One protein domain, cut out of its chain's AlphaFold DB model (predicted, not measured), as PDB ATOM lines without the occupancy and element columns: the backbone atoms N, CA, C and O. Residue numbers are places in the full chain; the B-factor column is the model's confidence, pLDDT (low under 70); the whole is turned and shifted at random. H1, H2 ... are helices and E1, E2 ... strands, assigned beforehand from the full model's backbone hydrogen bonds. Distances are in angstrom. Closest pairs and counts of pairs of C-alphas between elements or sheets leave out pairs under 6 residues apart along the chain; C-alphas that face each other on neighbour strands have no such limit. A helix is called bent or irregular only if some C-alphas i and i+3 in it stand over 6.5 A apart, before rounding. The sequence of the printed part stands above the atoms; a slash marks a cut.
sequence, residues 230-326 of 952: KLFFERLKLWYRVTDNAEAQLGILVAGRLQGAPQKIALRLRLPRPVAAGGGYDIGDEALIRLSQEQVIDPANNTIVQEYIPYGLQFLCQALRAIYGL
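What this domain is: This is residues 230 to 326 of the 952 residues of the protein "Hypothetical protein" of Polarella glacialis (UniProt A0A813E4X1). A short two-strand hairpin, E1 and E2, reaches out from a small cluster of helices, H2, H3, H4 and H5, and a longer, thin arm, residues 290 to 311 with E3 in its returning half, reaches out farther the same way and makes the length of the domain. H1 lies at the far end of the cluster from this arm, near H5 but touching no helix. The 97 printed residues hold five named helices and three named strands, in the order H1, H2, H3, E1, E2, H4, E3, H5; E1 and E2 form an antiparallel sheet, and the class is mostly helix. The whole is only just compact, close to loose, with a radius of gyration of the C-alphas of 15.0 A, and elongated, spanning 47 by 27 by 25 A.

Where its parts are: E1 is residues 270 to 272, 6.8 A long, and E2 is residues 281 to 283, 6.3 A. H4 is residues 285 to 289, 6.2 A. H5, the longest helix, is residues 312 to 324, 18.2 A, from C-alpha 312 at (211.601, 217.556, 196.183) to C-alpha 324 at (214.033, 199.675, 198.422). H2 is residues 247 to 257, 16.3 A; it is irregular, with C-alphas 248 and 251 7.0 A apart. H3 is residues 261 to 266, 8.9 A. H1 is residues 230 to 240, 15.4 A, from C-alpha 230 at (214.728, 201.982, 207.403). E3 is residues 304 to 306, 5.6 A.

How they stand to each other: E1 and E2 are an antiparallel hairpin at 151 degrees; N 271 and O 282 are 3.0 A apart and N 282 and O 271 2.9 A, within hydrogen-bond range. The closest C-alphas of E1 and H4, Leu 271 and Ala 287, are 5.4 A apart. H4 touches H2 at Ala 248 and Ile 289, 4.7 A between C-alphas. H5 touches H4 with residues 312 to 316 alone, the closest C-alphas being Leu 288 and Gly 312, 4.3 A. H5 also touches H2 with residues 312 to 316 alone, the same way at a shallow tilt of 34.5 degrees, only just short of steep; the C-alphas of Gly 251 and Leu 313 are closest, 4.4 A. H5 touches H3 with residues 316 to 320 alone, closest at the C-alphas of Ala 266 and Leu 316, 6.3 A. E3 pairs with no named strand, but residues 296 to 297 pair with it, antiparallel. In H1, H3, H4 and H5 every O i to N i+4 pair is within hydrogen-bond range, in H2 5 of 7.

The domain as a whole: The C-alphas farthest apart, Gly 260 and Ala 300, are 48.5 A apart. The printed part has no cut. The link from H4 to E3, 14 residues, is long. pLDDT is under 70 at residues 275 to 279 and 325 to 326.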
ATOM      1  N   LYS A 230     215.552 201.553 206.264       82.31
ATOM      2  CA  LYS A 230     214.728 201.982 207.403       82.31
ATOM      3  C   LYS A 230     215.526 202.835 208.402       82.31
ATOM      4  O   LYS A 230     215.115 203.951 208.707       82.31
ATOM      5  N   LEU A 231     216.711 202.369 208.802       80.62
ATOM      6  CA  LEU A 231     217.603 203.080 209.726       80.62
ATOM      7  C   LEU A 231     218.236 204.331 209.084       80.62
ATOM      8  O   LEU A 231     218.561 205.294 209.780       80.62
ATOM      9  N   PHE A 232     218.364 204.366 207.752       90.69
ATOM     10  CA  PHE A 232     218.666 205.602 207.024       90.69
ATOM     11  C   PHE A 232     217.525 206.623 207.126       90.69
ATOM     12  O   PHE A 232     217.786 207.765 207.498       90.69
ATOM     13  N   PHE A 233     216.271 206.231 206.876       88.88
ATOM     14  CA  PHE A 233     215.123 207.134 207.017       88.88
ATOM     15  C   PHE A 233     214.939 207.638 208.458       88.88
ATOM     16  O   PHE A 233     214.589 208.799 208.654       88.88
ATOM     17  N   GLU A 234     215.201 206.803 209.464       86.00
ATOM     18  CA  GLU A 234     215.168 207.193 210.881       86.00
ATOM     19  C   GLU A 234     216.239 208.251 211.200       86.00
ATOM     20  O   GLU A 234     215.912 209.311 211.734       86.00
ATOM     21  N   ARG A 235     217.496 208.045 210.779       88.06
ATOM     22  CA  ARG A 235     218.559 209.057 210.944       88.06
ATOM     23  C   ARG A 235     218.308 210.327 210.126       88.06
ATOM     24  O   ARG A 235     218.632 211.417 210.589       88.06
ATOM     25  N   LEU A 236     217.696 210.215 208.948       91.06
ATOM     26  CA  LEU A 236     217.345 211.369 208.117       91.06
ATOM     27  C   LEU A 236     216.263 212.243 208.775       91.06
ATOM     28  O   LEU A 236     216.364 213.466 208.715       91.06
ATOM     29  N   LYS A 237     215.277 211.640 209.459       87.75
ATOM     30  CA  LYS A 237     214.293 212.372 210.279       87.75
ATOM     31  C   LYS A 237     214.948 213.135 211.433       87.75
ATOM     32  O   LYS A 237     214.559 214.271 211.692       87.75
ATOM     33  N   LEU A 238     215.926 212.528 212.112       85.81
ATOM     34  CA  LEU A 238     216.673 213.188 213.190       85.81
ATOM     35  C   LEU A 238     217.467 214.387 212.652       85.81
ATOM     36  O   LEU A 238     217.349 215.482 213.190       85.81
ATOM     37  N   TRP A 239     218.198 214.211 211.545       90.50
ATOM     38  CA  TRP A 239     218.925 215.304 210.890       90.50
ATOM     39  C   TRP A 239     218.007 216.461 210.461       90.50
ATOM     40  O   TRP A 239     218.326 217.621 210.712       90.50
ATOM     41  N   TYR A 240     216.842 216.156 209.876       86.75
ATOM     42  CA  TYR A 240     215.871 217.161 209.426       86.75
ATOM     43  C   TYR A 240     215.385 218.079 210.562       86.75
ATOM     44  O   TYR A 240     215.134 219.255 210.329       86.75
ATOM     45  N   ARG A 241     215.287 217.574 211.800       84.75
ATOM     46  CA  ARG A 241     214.892 218.375 212.975       84.75
ATOM     47  C   ARG A 241     215.992 219.298 213.514       84.75
ATOM     48  O   ARG A 241     215.697 220.134 214.361       84.75
ATOM     49  N   VAL A 242     217.242 219.113 213.088       84.00
ATOM     50  CA  VAL A 242     218.427 219.755 213.690       84.00
ATOM     51  C   VAL A 242     219.180 220.648 212.693       84.00
ATOM     52  O   VAL A 242     219.987 221.469 213.106       84.00
ATOM     53  N   THR A 243     218.940 220.513 211.388       86.94
ATOM     54  CA  THR A 243     219.673 221.222 210.323       86.94
ATOM     55  C   THR A 243     219.273 222.700 210.186       86.94
ATOM     56  O   THR A 243     218.090 223.025 210.191       86.94
ATOM     57  N   ASP A 244     220.255 223.597 210.010       87.25
ATOM     58  CA  ASP A 244     220.026 225.027 209.691       87.25
ATOM     59  C   ASP A 244     219.953 225.293 208.171       87.25
ATOM     60  O   ASP A 244     219.821 226.436 207.731       87.25
ATOM     61  N   ASN A 245     220.129 224.257 207.344       85.81
ATOM     62  CA  ASN A 245     220.193 224.403 205.891       85.81
ATOM     63  C   ASN A 245     218.837 224.845 205.314       85.81
ATOM     64  O   ASN A 245     217.786 224.355 205.722       85.81
ATOM     65  N   ALA A 246     218.860 225.713 204.298       84.38
ATOM     66  CA  ALA A 246     217.641 226.174 203.637       84.38
ATOM     67  C   ALA A 246     216.877 225.007 202.983       84.38
ATOM     68  O   ALA A 246     217.483 224.150 202.338       84.38
ATOM     69  N   GLU A 247     215.542 225.004 203.071       79.44
ATOM     70  CA  GLU A 247     214.695 223.907 202.569       79.44
ATOM     71  C   GLU A 247     214.968 223.570 201.093       79.44
ATOM     72  O   GLU A 247     215.099 222.405 200.726       79.44
ATOM     73  N   ALA A 248     215.184 224.579 200.249       80.38
ATOM     74  CA  ALA A 248     215.531 224.405 198.835       80.38
ATOM     75  C   ALA A 248     216.866 223.655 198.579       80.38
ATOM     76  O   ALA A 248     217.155 223.286 197.444       80.38
ATOM     77  N   GLN A 249     217.695 223.425 199.605       84.06
ATOM     78  CA  GLN A 249     218.990 222.736 199.503       84.06
ATOM     79  C   GLN A 249     218.962 221.293 200.033       84.06
ATOM     80  O   GLN A 249     219.790 220.483 199.606       84.06
ATOM     81  N   LEU A 250     218.028 220.927 200.925       88.31
ATOM     82  CA  LEU A 250     218.058 219.625 201.618       88.31
ATOM     83  C   LEU A 250     217.967 218.441 200.637       88.31
ATOM     84  O   LEU A 250     218.682 217.452 200.797       88.31
ATOM     85  N   GLY A 251     217.154 218.566 199.580       86.56
ATOM     86  CA  GLY A 251     217.060 217.576 198.502       86.56
ATOM     87  C   GLY A 251     218.402 217.296 197.811       86.56
ATOM     88  O   GLY A 251     218.747 216.134 197.595       86.56
ATOM     89  N   ILE A 252     219.198 218.339 197.535       88.19
ATOM     90  CA  ILE A 252     220.544 218.199 196.953       88.19
ATOM     91  C   ILE A 252     221.504 217.563 197.963       88.19
ATOM     92  O   ILE A 252     222.221 216.625 197.613       88.19
ATOM     93  N   LEU A 253     221.516 218.045 199.210       89.06
ATOM     94  CA  LEU A 253     222.435 217.568 200.249       89.06
ATOM     95  C   LEU A 253     222.267 216.060 200.499       89.06
ATOM     96  O   LEU A 253     223.253 215.322 200.558       89.06
ATOM     97  N   VAL A 254     221.019 215.580 200.566       90.75
ATOM     98  CA  VAL A 254     220.713 214.147 200.705       90.75
ATOM     99  C   VAL A 254     221.084 213.383 199.430       90.75
ATOM    100  O   VAL A 254     221.749 212.349 199.513       90.75
ATOM    101  N   ALA A 255     220.741 213.895 198.243       89.75
ATOM    102  CA  ALA A 255     221.100 213.264 196.970       89.75
ATOM    103  C   ALA A 255     222.622 213.116 196.770       89.75
ATOM    104  O   ALA A 255     223.070 212.112 196.214       89.75
ATOM    105  N   GLY A 256     223.419 214.071 197.260       86.50
ATOM    106  CA  GLY A 256     224.883 214.024 197.244       86.50
ATOM    107  C   GLY A 256     225.489 212.989 198.201       86.50
ATOM    108  O   GLY A 256     226.574 212.476 197.931       86.50
ATOM    109  N   ARG A 257     224.786 212.639 199.288       88.25
ATOM    110  CA  ARG A 257     225.208 211.623 200.272       88.25
ATOM    111  C   ARG A 257     224.733 210.202 199.928       88.25
ATOM    112  O   ARG A 257     225.285 209.233 200.447       88.25
ATOM    113  N   LEU A 258     223.764 210.039 199.026       91.19
ATOM    114  CA  LEU A 258     223.421 208.740 198.431       91.19
ATOM    115  C   LEU A 258     224.529 208.253 197.482       91.19
ATOM    116  O   LEU A 258     225.114 209.045 196.751       91.19
ATOM    117  N   GLN A 259     224.769 206.938 197.415       84.25
ATOM    118  CA  GLN A 259     225.739 206.350 196.478       84.25
ATOM    119  C   GLN A 259     225.121 205.252 195.602       84.25
ATOM    120  O   GLN A 259     224.273 204.472 196.035       84.25
ATOM    121  N   GLY A 260     225.592 205.140 194.358       85.50
ATOM    122  CA  GLY A 260     225.273 204.011 193.479       85.50
ATOM    123  C   GLY A 260     223.894 204.112 192.820       85.50
ATOM    124  O   GLY A 260     223.615 205.065 192.094       85.50
ATOM    125  N   ALA A 261     223.044 203.096 192.988       78.38
ATOM    126  CA  ALA A 261     221.718 203.066 192.363       78.38
ATOM    127  C   ALA A 261     220.726 204.101 192.956       78.38
ATOM    128  O   ALA A 261     220.143 204.834 192.154       78.38
ATOM    129  N   PRO A 262     220.616 204.289 194.291       86.31
ATOM    130  CA  PRO A 262     219.887 205.412 194.901       86.31
ATOM    131  C   PRO A 262     220.273 206.789 194.345       86.31
ATOM    132  O   PRO A 262     219.412 207.597 194.009       86.31
ATOM    133  N   GLN A 263     221.570 207.033 194.156       87.44
ATOM    134  CA  GLN A 263     222.080 208.291 193.602       87.44
ATOM    135  C   GLN A 263     221.639 208.500 192.141       87.44
ATOM    136  O   GLN A 263     221.257 209.598 191.745       87.44
ATOM    137  N   LYS A 264     221.614 207.426 191.337       85.25
ATOM    138  CA  LYS A 264     221.095 207.445 189.955       85.25
ATOM    139  C   LYS A 264     219.579 207.642 189.879       85.25
ATOM    140  O   LYS A 264     219.104 208.051 188.823       85.25
ATOM    141  N   ILE A 265     218.838 207.338 190.948       84.25
ATOM    142  CA  ILE A 265     217.407 207.647 191.073       84.25
ATOM    143  C   ILE A 265     217.238 209.137 191.382       84.25
ATOM    144  O   ILE A 265     216.512 209.808 190.658       84.25
ATOM    145  N   ALA A 266     217.983 209.686 192.349       87.31
ATOM    146  CA  ALA A 266     217.958 211.117 192.669       87.31
ATOM    147  C   ALA A 266     218.315 212.006 191.460       87.31
ATOM    148  O   ALA A 266     217.551 212.891 191.088       87.31
ATOM    149  N   LEU A 267     219.407 211.692 190.753       87.38
ATOM    150  CA  LEU A 267     219.840 212.399 189.534       87.38
ATOM    151  C   LEU A 267     218.918 212.186 188.311       87.38
ATOM    152  O   LEU A 267     219.210 212.669 187.217       87.38
ATOM    153  N   ARG A 268     217.834 211.417 188.455       85.88
ATOM    154  CA  ARG A 268     216.817 211.169 187.417       85.88
ATOM    155  C   ARG A 268     215.394 211.378 187.925       85.88
ATOM    156  O   ARG A 268     214.450 211.004 187.225       85.88
ATOM    157  N   LEU A 269     215.244 211.956 189.117       86.56
ATOM    158  CA  LEU A 269     213.958 212.294 189.703       86.56
ATOM    159  C   LEU A 269     213.208 213.227 188.745       86.56
ATOM    160  O   LEU A 269     213.831 214.053 188.078       86.56
ATOM    161  N   ARG A 270     211.890 213.060 188.633       84.75
ATOM    162  CA  ARG A 270     211.033 213.872 187.763       84.75
ATOM    163  C   ARG A 270     209.830 214.342 188.547       84.75
ATOM    164  O   ARG A 270     209.052 213.503 188.991       84.75
ATOM    165  N   LEU A 271     209.683 215.649 188.678       84.81
ATOM    166  CA  LEU A 271     208.604 216.273 189.432       84.81
ATOM    167  C   LEU A 271     207.769 217.131 188.467       84.81
ATOM    168  O   LEU A 271     208.361 217.802 187.618       84.81
ATOM    169  N   PRO A 272     206.426 217.092 188.510       80.81
ATOM    170  CA  PRO A 272     205.609 217.928 187.636       80.81
ATOM    171  C   PRO A 272     205.867 219.413 187.918       80.81
ATOM    172  O   PRO A 272     205.972 219.835 189.068       80.81
ATOM    173  N   ARG A 273     205.975 220.212 186.854       82.00
ATOM    174  CA  ARG A 273     206.149 221.667 186.937       82.00
ATOM    175  C   ARG A 273     204.774 222.340 187.079       82.00
ATOM    176  O   ARG A 273     203.881 221.998 186.301       82.00
ATOM    177  N   PRO A 274     204.591 223.319 187.990       74.50
ATOM    178  CA  PRO A 274     203.326 224.041 188.127       74.50
ATOM    179  C   PRO A 274     202.896 224.713 186.816       74.50
ATOM    180  O   PRO A 274     203.727 225.192 186.038       74.50
ATOM    181  N   VAL A 275     201.584 224.780 186.581       68.75
ATOM    182  CA  VAL A 275     200.999 225.208 185.294       68.75
ATOM    183  C   VAL A 275     201.359 226.664 184.976       68.75
ATOM    184  O   VAL A 275     201.678 226.991 183.832       68.75
ATOM    185  N   ALA A 276     201.439 227.515 186.003       63.75
ATOM    186  CA  ALA A 276     201.885 228.907 185.892       63.75
ATOM    187  C   ALA A 276     203.327 229.073 185.358       63.75
ATOM    188  O   ALA A 276     203.669 230.137 184.849       63.75
ATOM    189  N   ALA A 277     204.166 228.032 185.433       61.72
ATOM    190  CA  ALA A 277     205.538 228.021 184.917       61.72
ATOM    191  C   ALA A 277     205.668 227.338 183.534       61.72
ATOM    192  O   ALA A 277     206.760 226.928 183.139       61.72
ATOM    193  N   GLY A 278     204.558 227.204 182.796       63.22
ATOM    194  CA  GLY A 278     204.516 226.676 181.424       63.22
ATOM    195  C   GLY A 278     204.302 225.163 181.304       63.22
ATOM    196  O   GLY A 278     204.219 224.656 180.187       63.22
ATOM    197  N   GLY A 279     204.183 224.451 182.432       68.50
ATOM    198  CA  GLY A 279     203.992 222.999 182.478       68.50
ATOM    199  C   GLY A 279     205.220 222.175 182.063       68.50
ATOM    200  O   GLY A 279     206.248 222.700 181.635       68.50
ATOM    201  N   GLY A 280     205.117 220.853 182.219       80.31
ATOM    202  CA  GLY A 280     206.198 219.896 181.956       80.31
ATOM    203  C   GLY A 280     206.700 219.213 183.230       80.31
ATOM    204  O   GLY A 280     205.950 219.060 184.190       80.31
ATOM    205  N   TYR A 281     207.968 218.794 183.227       81.75
ATOM    206  CA  TYR A 281     208.615 218.144 184.369       81.75
ATOM    207  C   TYR A 281     209.981 218.770 184.634       81.75
ATOM    208  O   TYR A 281     210.800 218.856 183.717       81.75
ATOM    209  N   ASP A 282     210.226 219.123 185.890       82.50
ATOM    210  CA  ASP A 282     211.557 219.425 186.414       82.50
ATOM    211  C   ASP A 282     212.312 218.096 186.590       82.50
ATOM    212  O   ASP A 282     211.703 217.070 186.926       82.50
ATOM    213  N   ILE A 283     213.623 218.069 186.321       85.25
ATOM    214  CA  ILE A 283     214.419 216.828 186.302       85.25
ATOM    215  C   ILE A 283     215.694 216.981 187.132       85.25
ATOM    216  O   ILE A 283     216.414 217.960 186.982       85.25
ATOM    217  N   GLY A 284     216.011 215.978 187.955       85.56
ATOM    218  CA  GLY A 284     217.278 215.912 188.686       85.56
ATOM    219  C   GLY A 284     217.399 217.018 189.731       85.56
ATOM    220  O   GLY A 284     216.618 217.059 190.675       85.56
ATOM    221  N   ASP A 285     218.374 217.908 189.574       83.06
ATOM    222  CA  ASP A 285     218.603 219.049 190.461       83.06
ATOM    223  C   ASP A 285     217.422 220.034 190.481       83.06
ATOM    224  O   ASP A 285     216.982 220.401 191.571       83.06
ATOM    225  N   GLU A 286     216.809 220.356 189.332       83.00
ATOM    226  CA  GLU A 286     215.584 221.182 189.295       83.00
ATOM    227  C   GLU A 286     214.441 220.554 190.122       83.00
ATOM    228  O   GLU A 286     213.696 221.259 190.803       83.00
ATOM    229  N   ALA A 287     214.327 219.219 190.109       84.44
ATOM    230  CA  ALA A 287     213.311 218.484 190.865       84.44
ATOM    231  C   ALA A 287     213.617 218.403 192.374       84.44
ATOM    232  O   ALA A 287     212.695 218.341 193.183       84.44
ATOM    233  N   LEU A 288     214.897 218.393 192.760       86.25
ATOM    234  CA  LEU A 288     215.339 218.278 194.156       86.25
ATOM    235  C   LEU A 288     215.296 219.611 194.918       86.25
ATOM    236  O   LEU A 288     215.144 219.597 196.138       86.25
ATOM    237  N   ILE A 289     215.409 220.740 194.210       87.62
ATOM    238  CA  ILE A 289     215.294 222.101 194.768       87.62
ATOM    239  C   ILE A 289     213.829 222.480 195.051       87.62
ATOM    240  O   ILE A 289     213.551 223.359 195.869       87.62
ATOM    241  N   ARG A 290     212.874 221.840 194.363       84.06
ATOM    242  CA  ARG A 290     211.466 222.252 194.330       84.06
ATOM    243  C   ARG A 290     210.807 222.228 195.717       84.06
ATOM    244  O   ARG A 290     210.635 221.159 196.299       84.06
ATOM    245  N   LEU A 291     210.364 223.395 196.189       84.56
ATOM    246  CA  LEU A 291     209.427 223.529 197.313       84.56
ATOM    247  C   LEU A 291     208.034 222.997 196.934       84.56
ATOM    248  O   LEU A 291     207.669 223.001 195.754       84.56
ATOM    249  N   SER A 292     207.258 222.558 197.927       81.75
ATOM    250  CA  SER A 292     205.873 222.116 197.728       81.75
ATOM    251  C   SER A 292     204.991 223.236 197.163       81.75
ATOM    252  O   SER A 292     205.284 224.423 197.322       81.75
ATOM    253  N   GLN A 293     203.916 222.870 196.465       80.50
ATOM    254  CA  GLN A 293     202.928 223.809 195.922       80.50
ATOM    255  C   GLN A 293     201.518 223.304 196.220       80.50
ATOM    256  O   GLN A 293     201.217 222.130 196.000       80.50
ATOM    257  N   GLU A 294     200.657 224.204 196.683       77.44
ATOM    258  CA  GLU A 294     199.256 223.908 196.971       77.44
ATOM    259  C   GLU A 294     198.442 223.614 195.702       77.44
ATOM    260  O   GLU A 294     198.836 223.930 194.572       77.44
ATOM    261  N   GLN A 295     197.285 222.988 195.912       80.75
ATOM    262  CA  GLN A 295     196.311 222.704 194.868       80.75
ATOM    263  C   GLN A 295     195.630 224.006 194.420       80.75
ATOM    264  O   GLN A 295     195.066 224.730 195.235       80.75
ATOM    265  N   VAL A 296     195.638 224.287 193.116       77.19
ATOM    266  CA  VAL A 296     194.970 225.468 192.547       77.19
ATOM    267  C   VAL A 296     193.683 225.028 191.863       77.19
ATOM    268  O   VAL A 296     193.712 224.213 190.940       77.19
ATOM    269  N   ILE A 297     192.556 225.587 192.300       78.19
ATOM    270  CA  ILE A 297     191.215 225.334 191.759       78.19
ATOM    271  C   ILE A 297     190.730 226.607 191.053       78.19
ATOM    272  O   ILE A 297     190.938 227.711 191.552       78.19
ATOM    273  N   ASP A 298     190.100 226.467 189.884       77.50
ATOM    274  CA  ASP A 298     189.508 227.588 189.147       77.50
ATOM    275  C   ASP A 298     188.266 228.119 189.893       77.50
ATOM    276  O   ASP A 298     187.267 227.396 189.973       77.50
ATOM    277  N   PRO A 299     188.262 229.372 190.393       72.69
ATOM    278  CA  PRO A 299     187.121 229.931 191.117       72.69
ATOM    279  C   PRO A 299     185.871 230.141 190.245       72.69
ATOM    280  O   PRO A 299     184.798 230.388 190.794       72.69
ATOM    281  N   ALA A 300     185.972 230.062 188.912       76.06
ATOM    282  CA  ALA A 300     184.824 230.173 188.010       76.06
ATOM    283  C   ALA A 300     184.128 228.827 187.734       76.06
ATOM    284  O   ALA A 300     182.917 228.806 187.518       76.06
ATOM    285  N   ASN A 301     184.876 227.717 187.732       78.19
ATOM    286  CA  ASN A 301     184.392 226.397 187.295       78.19
ATOM    287  C   ASN A 301     184.521 225.289 188.360       78.19
ATOM    288  O   ASN A 301     184.052 224.175 188.139       78.19
ATOM    289  N   ASN A 302     185.170 225.571 189.495       74.12
ATOM    290  CA  ASN A 302     185.531 224.613 190.549       74.12
ATOM    291  C   ASN A 302     186.360 223.403 190.059       74.12
ATOM    292  O   ASN A 302     186.390 222.347 190.689       74.12
ATOM    293  N   THR A 303     187.039 223.544 188.917       76.69
ATOM    294  CA  THR A 303     187.917 222.524 188.331       76.69
ATOM    295  C   THR A 303     189.341 222.670 188.851       76.69
ATOM    296  O   THR A 303     189.872 223.780 188.900       76.69
ATOM    297  N   ILE A 304     189.992 221.552 189.177       76.38
ATOM    298  CA  ILE A 304     191.400 221.526 189.588       76.38
ATOM    299  C   ILE A 304     192.268 221.940 188.389       76.38
ATOM    300  O   ILE A 304     192.307 221.248 187.375       76.38
ATOM    301  N   VAL A 305     192.951 223.079 188.502       76.62
ATOM    302  CA  VAL A 305     193.904 223.594 187.501       76.62
ATOM    303  C   VAL A 305     195.300 223.029 187.750       76.62
ATOM    304  O   VAL A 305     196.053 222.797 186.809       76.62
ATOM    305  N   GLN A 306     195.646 222.800 189.017       72.62
ATOM    306  CA  GLN A 306     196.921 222.234 189.435       72.62
ATOM    307  C   GLN A 306     196.713 221.362 190.673       72.62
ATOM    308  O   GLN A 306     196.152 221.822 191.666       72.62
ATOM    309  N   GLU A 307     197.173 220.116 190.618       75.50
ATOM    310  CA  GLU A 307     197.219 219.206 191.767       75.50
ATOM    311  C   GLU A 307     198.330 219.607 192.754       75.50
ATOM    312  O   GLU A 307     199.252 220.344 192.400       75.50
ATOM    313  N   TYR A 308     198.255 219.119 193.995       78.75
ATOM    314  CA  TYR A 308     199.298 219.343 194.999       78.75
ATOM    315  C   TYR A 308     200.647 218.770 194.533       78.75
ATOM    316  O   TYR A 308     200.751 217.585 194.210       78.75
ATOM    317  N   ILE A 309     201.694 219.599 194.533       80.62
ATOM    318  CA  ILE A 309     203.054 219.181 194.165       80.62
ATOM    319  C   ILE A 309     203.856 218.988 195.461       80.62
ATOM    320  O   ILE A 309     204.057 219.966 196.187       80.62
ATOM    321  N   PRO A 310     204.333 217.767 195.776       78.75
ATOM    322  CA  PRO A 310     205.105 217.510 196.987       78.75
ATOM    323  C   PRO A 310     206.515 218.105 196.910       78.75
ATOM    324  O   PRO A 310     207.047 218.380 195.835       78.75
ATOM    325  N   TYR A 311     207.146 218.255 198.073       84.25
ATOM    326  CA  TYR A 311     208.510 218.764 198.197       84.25
ATOM    327  C   TYR A 311     209.550 217.806 197.563       84.25
ATOM    328  O   TYR A 311     209.429 216.581 197.660       84.25
ATOM    329  N   GLY A 312     210.609 218.336 196.940       83.12
ATOM    330  CA  GLY A 312     211.601 217.556 196.183       83.12
ATOM    331  C   GLY A 312     212.265 216.414 196.970       83.12
ATOM    332  O   GLY A 312     212.386 215.294 196.463       83.12
ATOM    333  N   LEU A 313     212.627 216.641 198.241       87.94
ATOM    334  CA  LEU A 313     213.154 215.580 199.117       87.94
ATOM    335  C   LEU A 313     212.074 214.564 199.522       87.94
ATOM    336  O   LEU A 313     212.369 213.376 199.631       87.94
ATOM    337  N   GLN A 314     210.828 215.001 199.729       85.88
ATOM    338  CA  GLN A 314     209.702 214.114 200.046       85.88
ATOM    339  C   GLN A 314     209.476 213.120 198.897       85.88
ATOM    340  O   GLN A 314     209.381 211.913 199.130       85.88
ATOM    341  N   PHE A 315     209.494 213.612 197.654       86.12
ATOM    342  CA  PHE A 315     209.358 212.792 196.451       86.12
ATOM    343  C   PHE A 315     210.576 211.872 196.222       86.12
ATOM    344  O   PHE A 315     210.408 210.708 195.855       86.12
ATOM    345  N   LEU A 316     211.802 212.327 196.530       88.62
ATOM    346  CA  LEU A 316     212.990 211.459 196.560       88.62
ATOM    347  C   LEU A 316     212.835 210.318 197.580       88.62
ATOM    348  O   LEU A 316     213.072 209.155 197.253       88.62
ATOM    349  N   CYS A 317     212.416 210.627 198.808       87.75
ATOM    350  CA  CYS A 317     212.193 209.634 199.859       87.75
ATOM    351  C   CYS A 317     211.100 208.623 199.476       87.75
ATOM    352  O   CYS A 317     211.263 207.429 199.729       87.75
ATOM    353  N   GLN A 318     210.028 209.072 198.815       84.25
ATOM    354  CA  GLN A 318     208.975 208.204 198.283       84.25
ATOM    355  C   GLN A 318     209.508 207.277 197.180       84.25
ATOM    356  O   GLN A 318     209.286 206.069 197.248       84.25
ATOM    357  N   ALA A 319     210.279 207.796 196.218       84.56
ATOM    358  CA  ALA A 319     210.895 206.992 195.159       84.56
ATOM    359  C   ALA A 319     211.883 205.945 195.712       84.56
ATOM    360  O   ALA A 319     211.904 204.800 195.260       84.56
ATOM    361  N   LEU A 320     212.671 206.301 196.733       84.94
ATOM    362  CA  LEU A 320     213.559 205.361 197.421       84.94
ATOM    363  C   LEU A 320     212.782 204.300 198.211       84.94
ATOM    364  O   LEU A 320     213.164 203.131 198.184       84.94
ATOM    365  N   ARG A 321     211.674 204.668 198.869       81.44
ATOM    366  CA  ARG A 321     210.793 203.714 199.562       81.44
ATOM    367  C   ARG A 321     210.088 202.767 198.585       81.44
ATOM    368  O   ARG A 321     210.010 201.582 198.875       81.44
ATOM    369  N   ALA A 322     209.656 203.240 197.419       75.88
ATOM    370  CA  ALA A 322     209.028 202.396 196.400       75.88
ATOM    371  C   ALA A 322     209.988 201.353 195.789       75.88
ATOM    372  O   ALA A 322     209.543 200.300 195.346       75.88
ATOM    373  N   ILE A 323     211.298 201.636 195.760       74.69
ATOM    374  CA  ILE A 323     212.312 200.772 195.123       74.69
ATOM    375  C   ILE A 323     213.071 199.895 196.139       74.69
ATOM    376  O   ILE A 323     213.516 198.806 195.786       74.69
ATOM    377  N   TYR A 324     213.228 200.351 197.387       74.38
ATOM    378  CA  TYR A 324     214.033 199.675 198.422       74.38
ATOM    379  C   TYR A 324     213.329 199.518 199.780       74.38
ATOM    380  O   TYR A 324     213.894 198.917 200.689       74.38
ATOM    381  N   GLY A 325     212.143 200.106 199.961       63.00
ATOM    382  CA  GLY A 325     211.386 200.071 201.219       63.00
ATOM    383  C   GLY A 325     210.492 198.842 201.388       63.00
ATOM    384  O   GLY A 325     210.038 198.602 202.503       63.00
ATOM    385  N   LEU A 326     210.283 198.065 200.320       57.81
ATOM    386  CA  LEU A 326     209.770 196.693 200.380       57.81
ATOM    387  C   LEU A 326     210.873 195.815 200.989       57.81
ATOM    388  O   LEU A 326     211.775 195.350 200.290       57.81
TER     389      LEU A 326